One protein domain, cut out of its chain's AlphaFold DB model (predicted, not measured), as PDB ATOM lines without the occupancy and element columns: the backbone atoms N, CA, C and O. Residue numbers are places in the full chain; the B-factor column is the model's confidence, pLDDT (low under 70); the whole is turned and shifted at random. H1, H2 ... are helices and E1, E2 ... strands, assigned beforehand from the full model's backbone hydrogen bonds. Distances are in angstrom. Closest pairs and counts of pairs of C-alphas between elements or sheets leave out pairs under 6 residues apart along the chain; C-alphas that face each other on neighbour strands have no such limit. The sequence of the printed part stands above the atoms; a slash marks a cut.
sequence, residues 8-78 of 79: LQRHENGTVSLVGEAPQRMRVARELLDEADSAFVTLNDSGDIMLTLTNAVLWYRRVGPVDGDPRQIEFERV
ATOM      1  N   LEU A   8      43.978 -33.477 -17.199       67.31
ATOM      2  CA  LEU A   8      44.047 -34.707 -17.979       67.31
ATOM      3  C   LEU A   8      45.449 -35.296 -17.790       67.31
ATOM      4  O   LEU A   8      46.449 -34.731 -18.227       67.31
ATOM      5  N   GLN A   9      45.525 -36.414 -17.080       70.19
ATOM      6  CA  GLN A   9      46.758 -37.109 -16.758       70.19
ATOM      7  C   GLN A   9      46.895 -38.341 -17.645       70.19
ATOM      8  O   GLN A   9      46.050 -39.235 -17.626       70.19
ATOM      9  N   ARG A  10      48.000 -38.419 -18.389       74.44
ATOM     10  CA  ARG A  10      48.390 -39.636 -19.098       74.44
ATOM     11  C   ARG A  10      49.055 -40.612 -18.125       74.44
ATOM     12  O   ARG A  10      49.973 -40.242 -17.396       74.44
ATOM     13  N   HIS A  11      48.601 -41.857 -18.130       76.12
ATOM     14  CA  HIS A  11      49.144 -42.949 -17.330       76.12
ATOM     15  C   HIS A  11      50.145 -43.783 -18.138       76.12
ATOM     16  O   HIS A  11      50.129 -43.787 -19.369       76.12
ATOM     17  N   GLU A  12      50.993 -44.545 -17.442       77.88
ATOM     18  CA  GLU A  12      52.013 -45.409 -18.061       77.88
ATOM     19  C   GLU A  12      51.423 -46.468 -19.006       77.88
ATOM     20  O   GLU A  12      52.070 -46.883 -19.961       77.88
ATOM     21  N   ASN A  13      50.169 -46.872 -18.779       77.19
ATOM     22  CA  ASN A  13      49.445 -47.812 -19.638       77.19
ATOM     23  C   ASN A  13      48.846 -47.160 -20.902       77.19
ATOM     24  O   ASN A  13      48.107 -47.819 -21.630       77.19
ATOM     25  N   GLY A  14      49.116 -45.874 -21.145       68.12
ATOM     26  CA  GLY A  14      48.633 -45.127 -22.306       68.12
ATOM     27  C   GLY A  14      47.232 -44.532 -22.156       68.12
ATOM     28  O   GLY A  14      46.823 -43.773 -23.031       68.12
ATOM     29  N   THR A  15      46.517 -44.819 -21.063       66.88
ATOM     30  CA  THR A  15      45.209 -44.199 -20.785       66.88
ATOM     31  C   THR A  15      45.371 -42.743 -20.354       66.88
ATOM     32  O   THR A  15      46.370 -42.382 -19.730       66.88
ATOM     33  N   VAL A  16      44.390 -41.903 -20.676       66.38
ATOM     34  CA  VAL A  16      44.310 -40.519 -20.196       66.38
ATOM     35  C   VAL A  16      43.096 -40.422 -19.285       66.38
ATOM     36  O   VAL A  16      41.981 -40.699 -19.721       66.38
ATOM     37  N   SER A  17      43.310 -40.053 -18.025       65.19
ATOM     38  CA  SER A  17      42.226 -39.850 -17.062       65.19
ATOM     39  C   SER A  17      42.103 -38.389 -16.694       65.19
ATOM     40  O   SER A  17      43.085 -37.657 -16.619       65.19
ATOM     41  N   LEU A  18      40.884 -37.981 -16.383       69.12
ATOM     42  CA  LEU A  18      40.608 -36.713 -15.740       69.12
ATOM     43  C   LEU A  18      40.765 -36.891 -14.223       69.12
ATOM     44  O   LEU A  18      40.026 -37.671 -13.622       69.12
ATOM     45  N   VAL A  19      41.736 -36.217 -13.607       68.06
ATOM     46  CA  VAL A  19      42.027 -36.370 -12.172       68.06
ATOM     47  C   VAL A  19      41.738 -35.066 -11.433       68.06
ATOM     48  O   VAL A  19      42.191 -33.996 -11.840       68.06
ATOM     49  N   GLY A  20      40.982 -35.167 -10.338       68.00
ATOM     50  CA  GLY A  20      40.589 -34.044  -9.484       68.00
ATOM     51  C   GLY A  20      39.094 -34.041  -9.160       68.00
ATOM     52  O   GLY A  20      38.330 -34.875  -9.642       68.00
ATOM     53  N   GLU A  21      38.672 -33.096  -8.322       74.81
ATOM     54  CA  GLU A  21      37.251 -32.773  -8.173       74.81
ATOM     55  C   GLU A  21      36.783 -31.991  -9.398       74.81
ATOM     56  O   GLU A  21      37.514 -31.128  -9.874       74.81
ATOM     57  N   ALA A  22      35.567 -32.261  -9.877       78.94
ATOM     58  CA  ALA A  22      34.980 -31.555 -11.014       78.94
ATOM     59  C   ALA A  22      34.762 -30.064 -10.690       78.94
ATOM     60  O   ALA A  22      33.776 -29.724 -10.017       78.94
ATOM     61  N   PRO A  23      35.633 -29.160 -11.169       82.88
ATOM     62  CA  PRO A  23      35.631 -27.779 -10.733       82.88
ATOM     63  C   PRO A  23      34.560 -26.995 -11.495       82.88
ATOM     64  O   PRO A  23      34.083 -27.414 -12.554       82.88
ATOM     65  N   GLN A  24      34.206 -25.817 -10.985       86.88
ATOM     66  CA  GLN A  24      33.343 -24.883 -11.719       86.88
ATOM     67  C   GLN A  24      34.027 -24.329 -12.974       86.88
ATOM     68  O   GLN A  24      33.361 -24.035 -13.959       86.88
ATOM     69  N   ARG A  25      35.359 -24.220 -12.965       87.00
ATOM     70  CA  ARG A  25      36.169 -23.795 -14.108       87.00
ATOM     71  C   ARG A  25      37.373 -24.701 -14.267       87.00
ATOM     72  O   ARG A  25      37.991 -25.059 -13.271       87.00
ATOM     73  N   MET A  26      37.713 -25.038 -15.504       84.25
ATOM     74  CA  MET A  26      38.868 -25.875 -15.822       84.25
ATOM     75  C   MET A  26      39.627 -25.339 -17.029       84.25
ATOM     76  O   MET A  26      39.064 -24.638 -17.871       84.25
ATOM     77  N   ARG A  27      40.900 -25.715 -17.123       86.06
ATOM     78  CA  ARG A  27      41.745 -25.495 -18.294       86.06
ATOM     79  C   ARG A  27      42.170 -26.848 -18.822       86.06
ATOM     80  O   ARG A  27      42.575 -27.707 -18.048       86.06
ATOM     81  N   VAL A  28      42.054 -27.037 -20.126       81.06
ATOM     82  CA  VAL A  28      42.368 -28.309 -20.771       81.06
ATOM     83  C   VAL A  28      43.324 -28.054 -21.921       81.06
ATOM     84  O   VAL A  28      43.084 -27.170 -22.746       81.06
ATOM     85  N   ALA A  29      44.410 -28.823 -21.982       83.31
ATOM     86  CA  ALA A  29      45.296 -28.804 -23.134       83.31
ATOM     87  C   ALA A  29      44.557 -29.373 -24.351       83.31
ATOM     88  O   ALA A  29      43.975 -30.455 -24.291       83.31
ATOM     89  N   ARG A  30      44.586 -28.644 -25.464       81.50
ATOM     90  CA  ARG A  30      43.867 -28.999 -26.689       81.50
ATOM     91  C   ARG A  30      44.253 -30.381 -27.210       81.50
ATOM     92  O   ARG A  30      43.374 -31.142 -27.583       81.50
ATOM     93  N   GLU A  31      45.542 -30.711 -27.174       80.81
ATOM     94  CA  GLU A  31      46.054 -32.017 -27.611       80.81
ATOM     95  C   GLU A  31      45.408 -33.186 -26.855       80.81
ATOM     96  O   GLU A  31      45.131 -34.224 -27.440       80.81
ATOM     97  N   LEU A  32      45.067 -32.990 -25.579       74.62
ATOM     98  CA  LEU A  32      44.440 -34.027 -24.767       74.62
ATOM     99  C   LEU A  32      42.951 -34.200 -25.096       74.62
ATOM    100  O   LEU A  32      42.422 -35.287 -24.896       74.62
ATOM    101  N   LEU A  33      42.277 -33.166 -25.619       77.06
ATOM    102  CA  LEU A  33      40.923 -33.306 -26.170       77.06
ATOM    103  C   LEU A  33      40.941 -34.083 -27.487       77.06
ATOM    104  O   LEU A  33      40.055 -34.901 -27.712       77.06
ATOM    105  N   ASP A  34      41.950 -33.845 -28.326       79.56
ATOM    106  CA  ASP A  34      42.103 -34.529 -29.613       79.56
ATOM    107  C   ASP A  34      42.423 -36.032 -29.433       79.56
ATOM    108  O   ASP A  34      42.098 -36.848 -30.294       79.56
ATOM    109  N   GLU A  35      43.040 -36.407 -28.310       77.50
ATOM    110  CA  GLU A  35      43.411 -37.788 -27.969       77.50
ATOM    111  C   GLU A  35      42.396 -38.513 -27.072       77.50
ATOM    112  O   GLU A  35      42.512 -39.726 -26.870       77.50
ATOM    113  N   ALA A  36      41.437 -37.790 -26.492       76.00
ATOM    114  CA  ALA A  36      40.484 -38.366 -25.556       76.00
ATOM    115  C   ALA A  36      39.541 -39.357 -26.254       76.00
ATOM    116  O   ALA A  36      39.045 -39.115 -27.353       76.00
ATOM    117  N   ASP A  37      39.248 -40.472 -25.581       80.50
ATOM    118  CA  ASP A  37      38.248 -41.414 -26.076       80.50
ATOM    119  C   ASP A  37      36.870 -40.737 -26.086       80.50
ATOM    120  O   ASP A  37      36.399 -40.217 -25.069       80.50
ATOM    121  N   SER A  38      36.209 -40.792 -27.242       77.75
ATOM    122  CA  SER A  38      34.856 -40.277 -27.456       77.75
ATOM    123  C   SER A  38      33.806 -40.833 -26.482       77.75
ATOM    124  O   SER A  38      32.786 -40.185 -26.249       77.75
ATOM    125  N   ALA A  39      34.052 -42.005 -25.883       77.56
ATOM    126  CA  ALA A  39      33.208 -42.570 -24.833       77.56
ATOM    127  C   ALA A  39      33.249 -41.749 -23.528       77.56
ATOM    128  O   ALA A  39      32.269 -41.731 -22.779       77.56
ATOM    129  N   PHE A  40      34.362 -41.059 -23.260       78.50
ATOM    130  CA  PHE A  40      34.563 -40.241 -22.062       78.50
ATOM    131  C   PHE A  40      34.429 -38.746 -22.330       78.50
ATOM    132  O   PHE A  40      33.969 -38.027 -21.447       78.50
ATOM    133  N   VAL A  41      34.809 -38.275 -23.520       85.62
ATOM    134  CA  VAL A  41      34.756 -36.857 -23.886       85.62
ATOM    135  C   VAL A  41      34.011 -36.695 -25.202       85.62
ATOM    136  O   VAL A  41      34.450 -37.170 -26.241       85.62
ATOM    137  N   THR A  42      32.887 -35.988 -25.177       88.44
ATOM    138  CA  THR A  42      32.154 -35.629 -26.397       88.44
ATOM    139  C   THR A  42      32.221 -34.126 -26.608       88.44
ATOM    140  O   THR A  42      31.867 -33.369 -25.707       88.44
ATOM    141  N   LEU A  43      32.645 -33.698 -27.798       88.12
ATOM    142  CA  LEU A  43      32.633 -32.298 -28.215       88.12
ATOM    143  C   LEU A  43      31.409 -32.042 -29.096       88.12
ATOM    144  O   LEU A  43      31.145 -32.813 -30.019       88.12
ATOM    145  N   ASN A  44      30.667 -30.968 -28.826       86.50
ATOM    146  CA  ASN A  44      29.589 -30.525 -29.714       86.50
ATOM    147  C   ASN A  44      30.095 -29.509 -30.758       86.50
ATOM    148  O   ASN A  44      31.230 -29.035 -30.687       86.50
ATOM    149  N   ASP A  45      29.232 -29.115 -31.696       88.31
ATOM    150  CA  ASP A  45      29.570 -28.160 -32.767       88.31
ATOM    151  C   ASP A  45      29.970 -26.763 -32.252       88.31
ATOM    152  O   ASP A  45      30.628 -25.998 -32.954       88.31
ATOM    153  N   SER A  46      29.588 -26.420 -31.016       87.38
ATOM    154  CA  SER A  46      29.984 -25.168 -30.350       87.38
ATOM    155  C   SER A  46      31.350 -25.273 -29.655       87.38
ATOM    156  O   SER A  46      31.905 -24.268 -29.205       87.38
ATOM    157  N   GLY A  47      31.928 -26.475 -29.599       86.00
ATOM    158  CA  GLY A  47      33.168 -26.780 -28.894       86.00
ATOM    159  C   GLY A  47      33.000 -26.950 -27.384       86.00
ATOM    160  O   GLY A  47      34.010 -26.985 -26.684       86.00
ATOM    161  N   ASP A  48      31.765 -27.039 -26.885       90.88
ATOM    162  CA  ASP A  48      31.488 -27.430 -25.503       90.88
ATOM    163  C   ASP A  48      31.790 -28.914 -25.325       90.88
ATOM    164  O   ASP A  48      31.683 -29.692 -26.280       90.88
ATOM    165  N   ILE A  49      32.128 -29.309 -24.098       90.62
ATOM    166  CA  ILE A  49      32.479 -30.693 -23.800       90.62
ATOM    167  C   ILE A  49      31.525 -31.324 -22.792       90.62
ATOM    168  O   ILE A  49      31.143 -30.718 -21.789       90.62
ATOM    169  N   MET A  50      31.171 -32.575 -23.065       89.69
ATOM    170  CA  MET A  50      30.539 -33.483 -22.121       89.69
ATOM    171  C   MET A  50      31.588 -34.476 -21.630       89.69
ATOM    172  O   MET A  50      32.279 -35.091 -22.441       89.69
ATOM    173  N   LEU A  51      31.686 -34.636 -20.313       86.62
ATOM    174  CA  LEU A  51      32.568 -35.591 -19.656       86.62
ATOM    175  C   LEU A  51      31.729 -36.695 -19.015       86.62
ATOM    176  O   LEU A  51      30.912 -36.422 -18.129       86.62
ATOM    177  N   THR A  52      31.941 -37.931 -19.448       84.69
ATOM    178  CA  THR A  52      31.325 -39.123 -18.861       84.69
ATOM    179  C   THR A  52      32.272 -39.703 -17.814       84.69
ATOM    180  O   THR A  52      33.352 -40.194 -18.136       84.69
ATOM    181  N   LEU A  53      31.862 -39.653 -16.549       77.12
ATOM    182  CA  LEU A  53      32.544 -40.272 -15.415       77.12
ATOM    183  C   LEU A  53      31.776 -41.523 -14.974       77.12
ATOM    184  O   LEU A  53      30.591 -41.672 -15.268       77.12
ATOM    185  N   THR A  54      32.416 -42.393 -14.192       75.12
ATOM    186  CA  THR A  54      31.823 -43.652 -13.696       75.12
ATOM    187  C   THR A  54      30.437 -43.477 -13.061       75.12
ATOM    188  O   THR A  54      29.603 -44.374 -13.138       75.12
ATOM    189  N   ASN A  55      30.181 -42.334 -12.420       76.75
ATOM    190  CA  ASN A  55      28.961 -42.051 -11.666       76.75
ATOM    191  C   ASN A  55      28.300 -40.704 -12.012       76.75
ATOM    192  O   ASN A  55      27.390 -40.284 -11.298       76.75
ATOM    193  N   ALA A  56      28.757 -40.004 -13.052       80.25
ATOM    194  CA  ALA A  56      28.246 -38.680 -13.394       80.25
ATOM    195  C   ALA A  56      28.454 -38.348 -14.874       80.25
ATOM    196  O   ALA A  56      29.406 -38.804 -15.495       80.25
ATOM    197  N   VAL A  57      27.589 -37.488 -15.404       87.12
ATOM    198  CA  VAL A  57      27.808 -36.797 -16.677       87.12
ATOM    199  C   VAL A  57      27.917 -35.313 -16.372       87.12
ATOM    200  O   VAL A  57      27.064 -34.761 -15.674       87.12
ATOM    201  N   LEU A  58      28.973 -34.675 -16.861       88.75
ATOM    202  CA  LEU A  58      29.251 -33.266 -16.616       88.75
ATOM    203  C   LEU A  58      29.315 -32.502 -17.929       88.75
ATOM    204  O   LEU A  58      29.994 -32.926 -18.859       88.75
ATOM    205  N   TRP A  59      28.647 -31.355 -17.976       92.44
ATOM    206  CA  TRP A  59      28.670 -30.460 -19.125       92.44
ATOM    207  C   TRP A  59      29.499 -29.224 -18.822       92.44
ATOM    208  O   TRP A  59      29.370 -28.619 -17.757       92.44
ATOM    209  N   TYR A  60      30.324 -28.841 -19.785       92.31
ATOM    210  CA  TYR A  60      31.206 -27.696 -19.697       92.31
ATOM    211  C   TYR A  60      31.103 -26.859 -20.964       92.31
ATOM    212  O   TYR A  60      31.329 -27.350 -22.068       92.31
ATOM    213  N   ARG A  61      30.795 -25.576 -20.789       94.75
ATOM    214  CA  ARG A  61      30.778 -24.594 -21.865       94.75
ATOM    215  C   ARG A  61      32.188 -24.110 -22.156       94.75
ATOM    216  O   ARG A  61      32.934 -23.782 -21.231       94.75
ATOM    217  N   ARG A  62      32.543 -24.012 -23.434       93.00
ATOM    218  CA  ARG A  62      33.810 -23.425 -23.869       93.00
ATOM    219  C   ARG A  62      33.802 -21.917 -23.643       93.00
ATOM    220  O   ARG A  62      32.943 -21.210 -24.161       93.00
ATOM    221  N   VAL A  63      34.792 -21.423 -22.904       92.50
ATOM    222  CA  VAL A  63      35.007 -19.982 -22.710       92.50
ATOM    223  C   VAL A  63      35.913 -19.442 -23.817       92.50
ATOM    224  O   VAL A  63      35.601 -18.429 -24.435       92.50
ATOM    225  N   GLY A  64      37.010 -20.142 -24.114       89.56
ATOM    226  CA  GLY A  64      37.981 -19.718 -25.124       89.56
ATOM    227  C   GLY A  64      39.393 -20.221 -24.827       89.56
ATOM    228  O   GLY A  64      39.580 -20.970 -23.873       89.56
ATOM    229  N   PRO A  65      40.396 -19.869 -25.647       88.06
ATOM    230  CA  PRO A  65      41.793 -20.119 -25.305       88.06
ATOM    231  C   PRO A  65      42.199 -19.336 -24.048       88.06
ATOM    232  O   PRO A  65      41.682 -18.248 -23.801       88.06
ATOM    233  N   VAL A  66      43.130 -19.878 -23.266       84.88
ATOM    234  CA  VAL A  66      43.698 -19.171 -22.111       84.88
ATOM    235  C   VAL A  66      44.583 -18.023 -22.605       84.88
ATOM    236  O   VAL A  66      45.396 -18.201 -23.515       84.88
ATOM    237  N   ASP A  67      44.452 -16.842 -21.994       84.75
ATOM    238  CA  ASP A  67      45.291 -15.688 -22.326       84.75
ATOM    239  C   ASP A  67      46.781 -16.030 -22.184       84.75
ATOM    240  O   ASP A  67      47.256 -16.422 -21.117       84.75
ATOM    241  N   GLY A  68      47.522 -15.867 -23.282       81.25
ATOM    242  CA  GLY A  68      48.956 -16.155 -23.346       81.25
ATOM    243  C   GLY A  68      49.322 -17.612 -23.645       81.25
ATOM    244  O   GLY A  68      50.498 -17.871 -23.895       81.25
ATOM    245  N   ASP A  69      48.360 -18.541 -23.700       84.44
ATOM    246  CA  ASP A  69      48.603 -19.930 -24.108       84.44
ATOM    247  C   ASP A  69      47.455 -20.498 -24.974       84.44
ATOM    248  O   ASP A  69      46.480 -21.047 -24.455       84.44
ATOM    249  N   PRO A  70      47.571 -20.445 -26.317       83.69
ATOM    250  CA  PRO A  70      46.548 -20.970 -27.221       83.69
ATOM    251  C   PRO A  70      46.462 -22.505 -27.226       83.69
ATOM    252  O   PRO A  70      45.585 -23.061 -27.891       83.69
ATOM    253  N   ARG A  71      47.376 -23.204 -26.538       85.62
ATOM    254  CA  ARG A  71      47.331 -24.664 -26.387       85.62
ATOM    255  C   ARG A  71      46.376 -25.084 -25.280       85.62
ATOM    256  O   ARG A  71      46.004 -26.251 -25.244       85.62
ATOM    257  N   GLN A  72      45.958 -24.159 -24.421       87.56
ATOM    258  CA  GLN A  72      44.979 -24.413 -23.374       87.56
ATOM    259  C   GLN A  72      43.649 -23.747 -23.700       87.56
ATOM    260  O   GLN A  72      43.598 -22.611 -24.169       87.56
ATOM    261  N   ILE A  73      42.559 -24.452 -23.419       87.81
ATOM    262  CA  ILE A  73      41.192 -23.955 -23.546       87.81
ATOM    263  C   ILE A  73      40.581 -23.902 -22.149       87.81
ATOM    264  O   ILE A  73      40.640 -24.879 -21.404       87.81
ATOM    265  N   GLU A  74      40.003 -22.759 -21.797       90.50
ATOM    266  CA  GLU A  74      39.214 -22.583 -20.585       90.50
ATOM    267  C   GLU A  74      37.759 -23.005 -20.821       90.50
ATOM    268  O   GLU A  74      37.149 -22.712 -21.857       90.50
ATOM    269  N   PHE A  75      37.202 -23.671 -19.815       90.88
ATOM    270  CA  PHE A  75      35.825 -24.131 -19.774       90.88
ATOM    271  C   PHE A  75      35.165 -23.797 -18.436       90.88
ATOM    272  O   PHE A  75      35.826 -23.731 -17.398       90.88
ATOM    273  N   GLU A  76      33.841 -23.662 -18.458       92.25
ATOM    274  CA  GLU A  76      33.000 -23.391 -17.290       92.25
ATOM    275  C   GLU A  76      31.870 -24.420 -17.186       92.25
ATOM    276  O   GLU A  76      31.229 -24.750 -18.183       92.25
ATOM    277  N   ARG A  77      31.638 -24.958 -15.988       90.56
ATOM    278  CA  ARG A  77      30.639 -26.004 -15.758       90.56
ATOM    279  C   ARG A  77      29.230 -25.445 -15.940       90.56
ATOM    280  O   ARG A  77      28.889 -24.397 -15.398       90.56
ATOM    281  N   VAL A  78      28.394 -26.182 -16.662       90.50
ATOM    282  CA  VAL A  78      26.962 -25.898 -16.778       90.50
ATOM    283  C   VAL A  78      26.251 -26.564 -15.596       90.50
ATOM    284  O   VAL A  78      26.437 -27.759 -15.354       90.50
TER     285      VAL A  78
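This is residues 8 to 78 of the 79 residues of an uncharacterized protein of Actinoplanes sp. TBRC 11911 (UniProt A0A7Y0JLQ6). A five-stranded antiparallel sheet curls like part of a barrel, and the short helix H1 sits at its open side, between the edge strands E3 and E4. The small two-stranded hairpin of E1 and E2 lies at that open side too, near H1. The 71 printed residues hold seven named strands and one named helix, in the order E1, E2, E3, H1, E4, E5, E6, E7; the large sheet's order is E3, E7, E6, E5, E4, and the class is mostly strand. The whole is compact and rounded, with a radius of gyration of the C-alphas of 11.7 A and spans of 32 by 24 by 24 A.

Find C-alpha 56 at (28.246, -38.680, -13.394); from there E6, residues 56 to 66, runs 26.4 A and bends by 69 degrees at residue 63. E7, residues 69 to 77, runs 20.7 A to C-alpha 77 at (30.639, -26.004, -15.758) and bends by 59 degrees at residue 72. The other strands of the same sheet are E5, residues 49 to 53, 12.7 A long from first to last C-alpha, E4, residues 41 to 43, 6.6 A, and E3, residues 25 to 29, 13.8 A. H1, residues 30 to 35, spans 8.9 A. E1, residues 8 to 10, begins at C-alpha 8 at (44.047, -34.707, -17.979) and spans 6.7 A; E2, residues 16 to 19, spans 9.3 A.

Begin with E6, whose pairing is staggered: residues 56 to 60 pair with E5 and 60 to 66 with E7. In the hairpin of E5 and E6, N 51 and O 58 are 2.8 A apart; in that of E6 and E7, N 61 and O 76 are 2.8 A apart. Outward, E3 is antiparallel to E7, with N 28 and O 73 at 2.9 A, and E4 forms a hairpin with E5, with N 50 and O 42 at 2.8 A. E4, E5, E6 and E7 make a meander, each strand the antiparallel neighbour of the one before. H1 is on this strongly twisted sheet but at the sheet's level, with a height of 2.0 A; its closest C-alphas to E7 are Arg 30 and Arg 71, 5.6 A. In H1 every O i to N i+4 pair is within hydrogen-bond range. In the hairpin of E1 and E2, N 9 and O 17 are 2.8 A apart. The closest C-alphas of E1 and H1 are Leu 8 and Leu 32, 6.8 A; E2 and E3 are apart.

The two C-alphas farthest apart, those of Asn 55 and Gly 68, are 34.7 A apart. The printed part has no cut, and each link between named elements is tight. Look for low confidence at residue 8 and residues 14 to 20, under 70; the mean pLDDT of the printed part is 82.2.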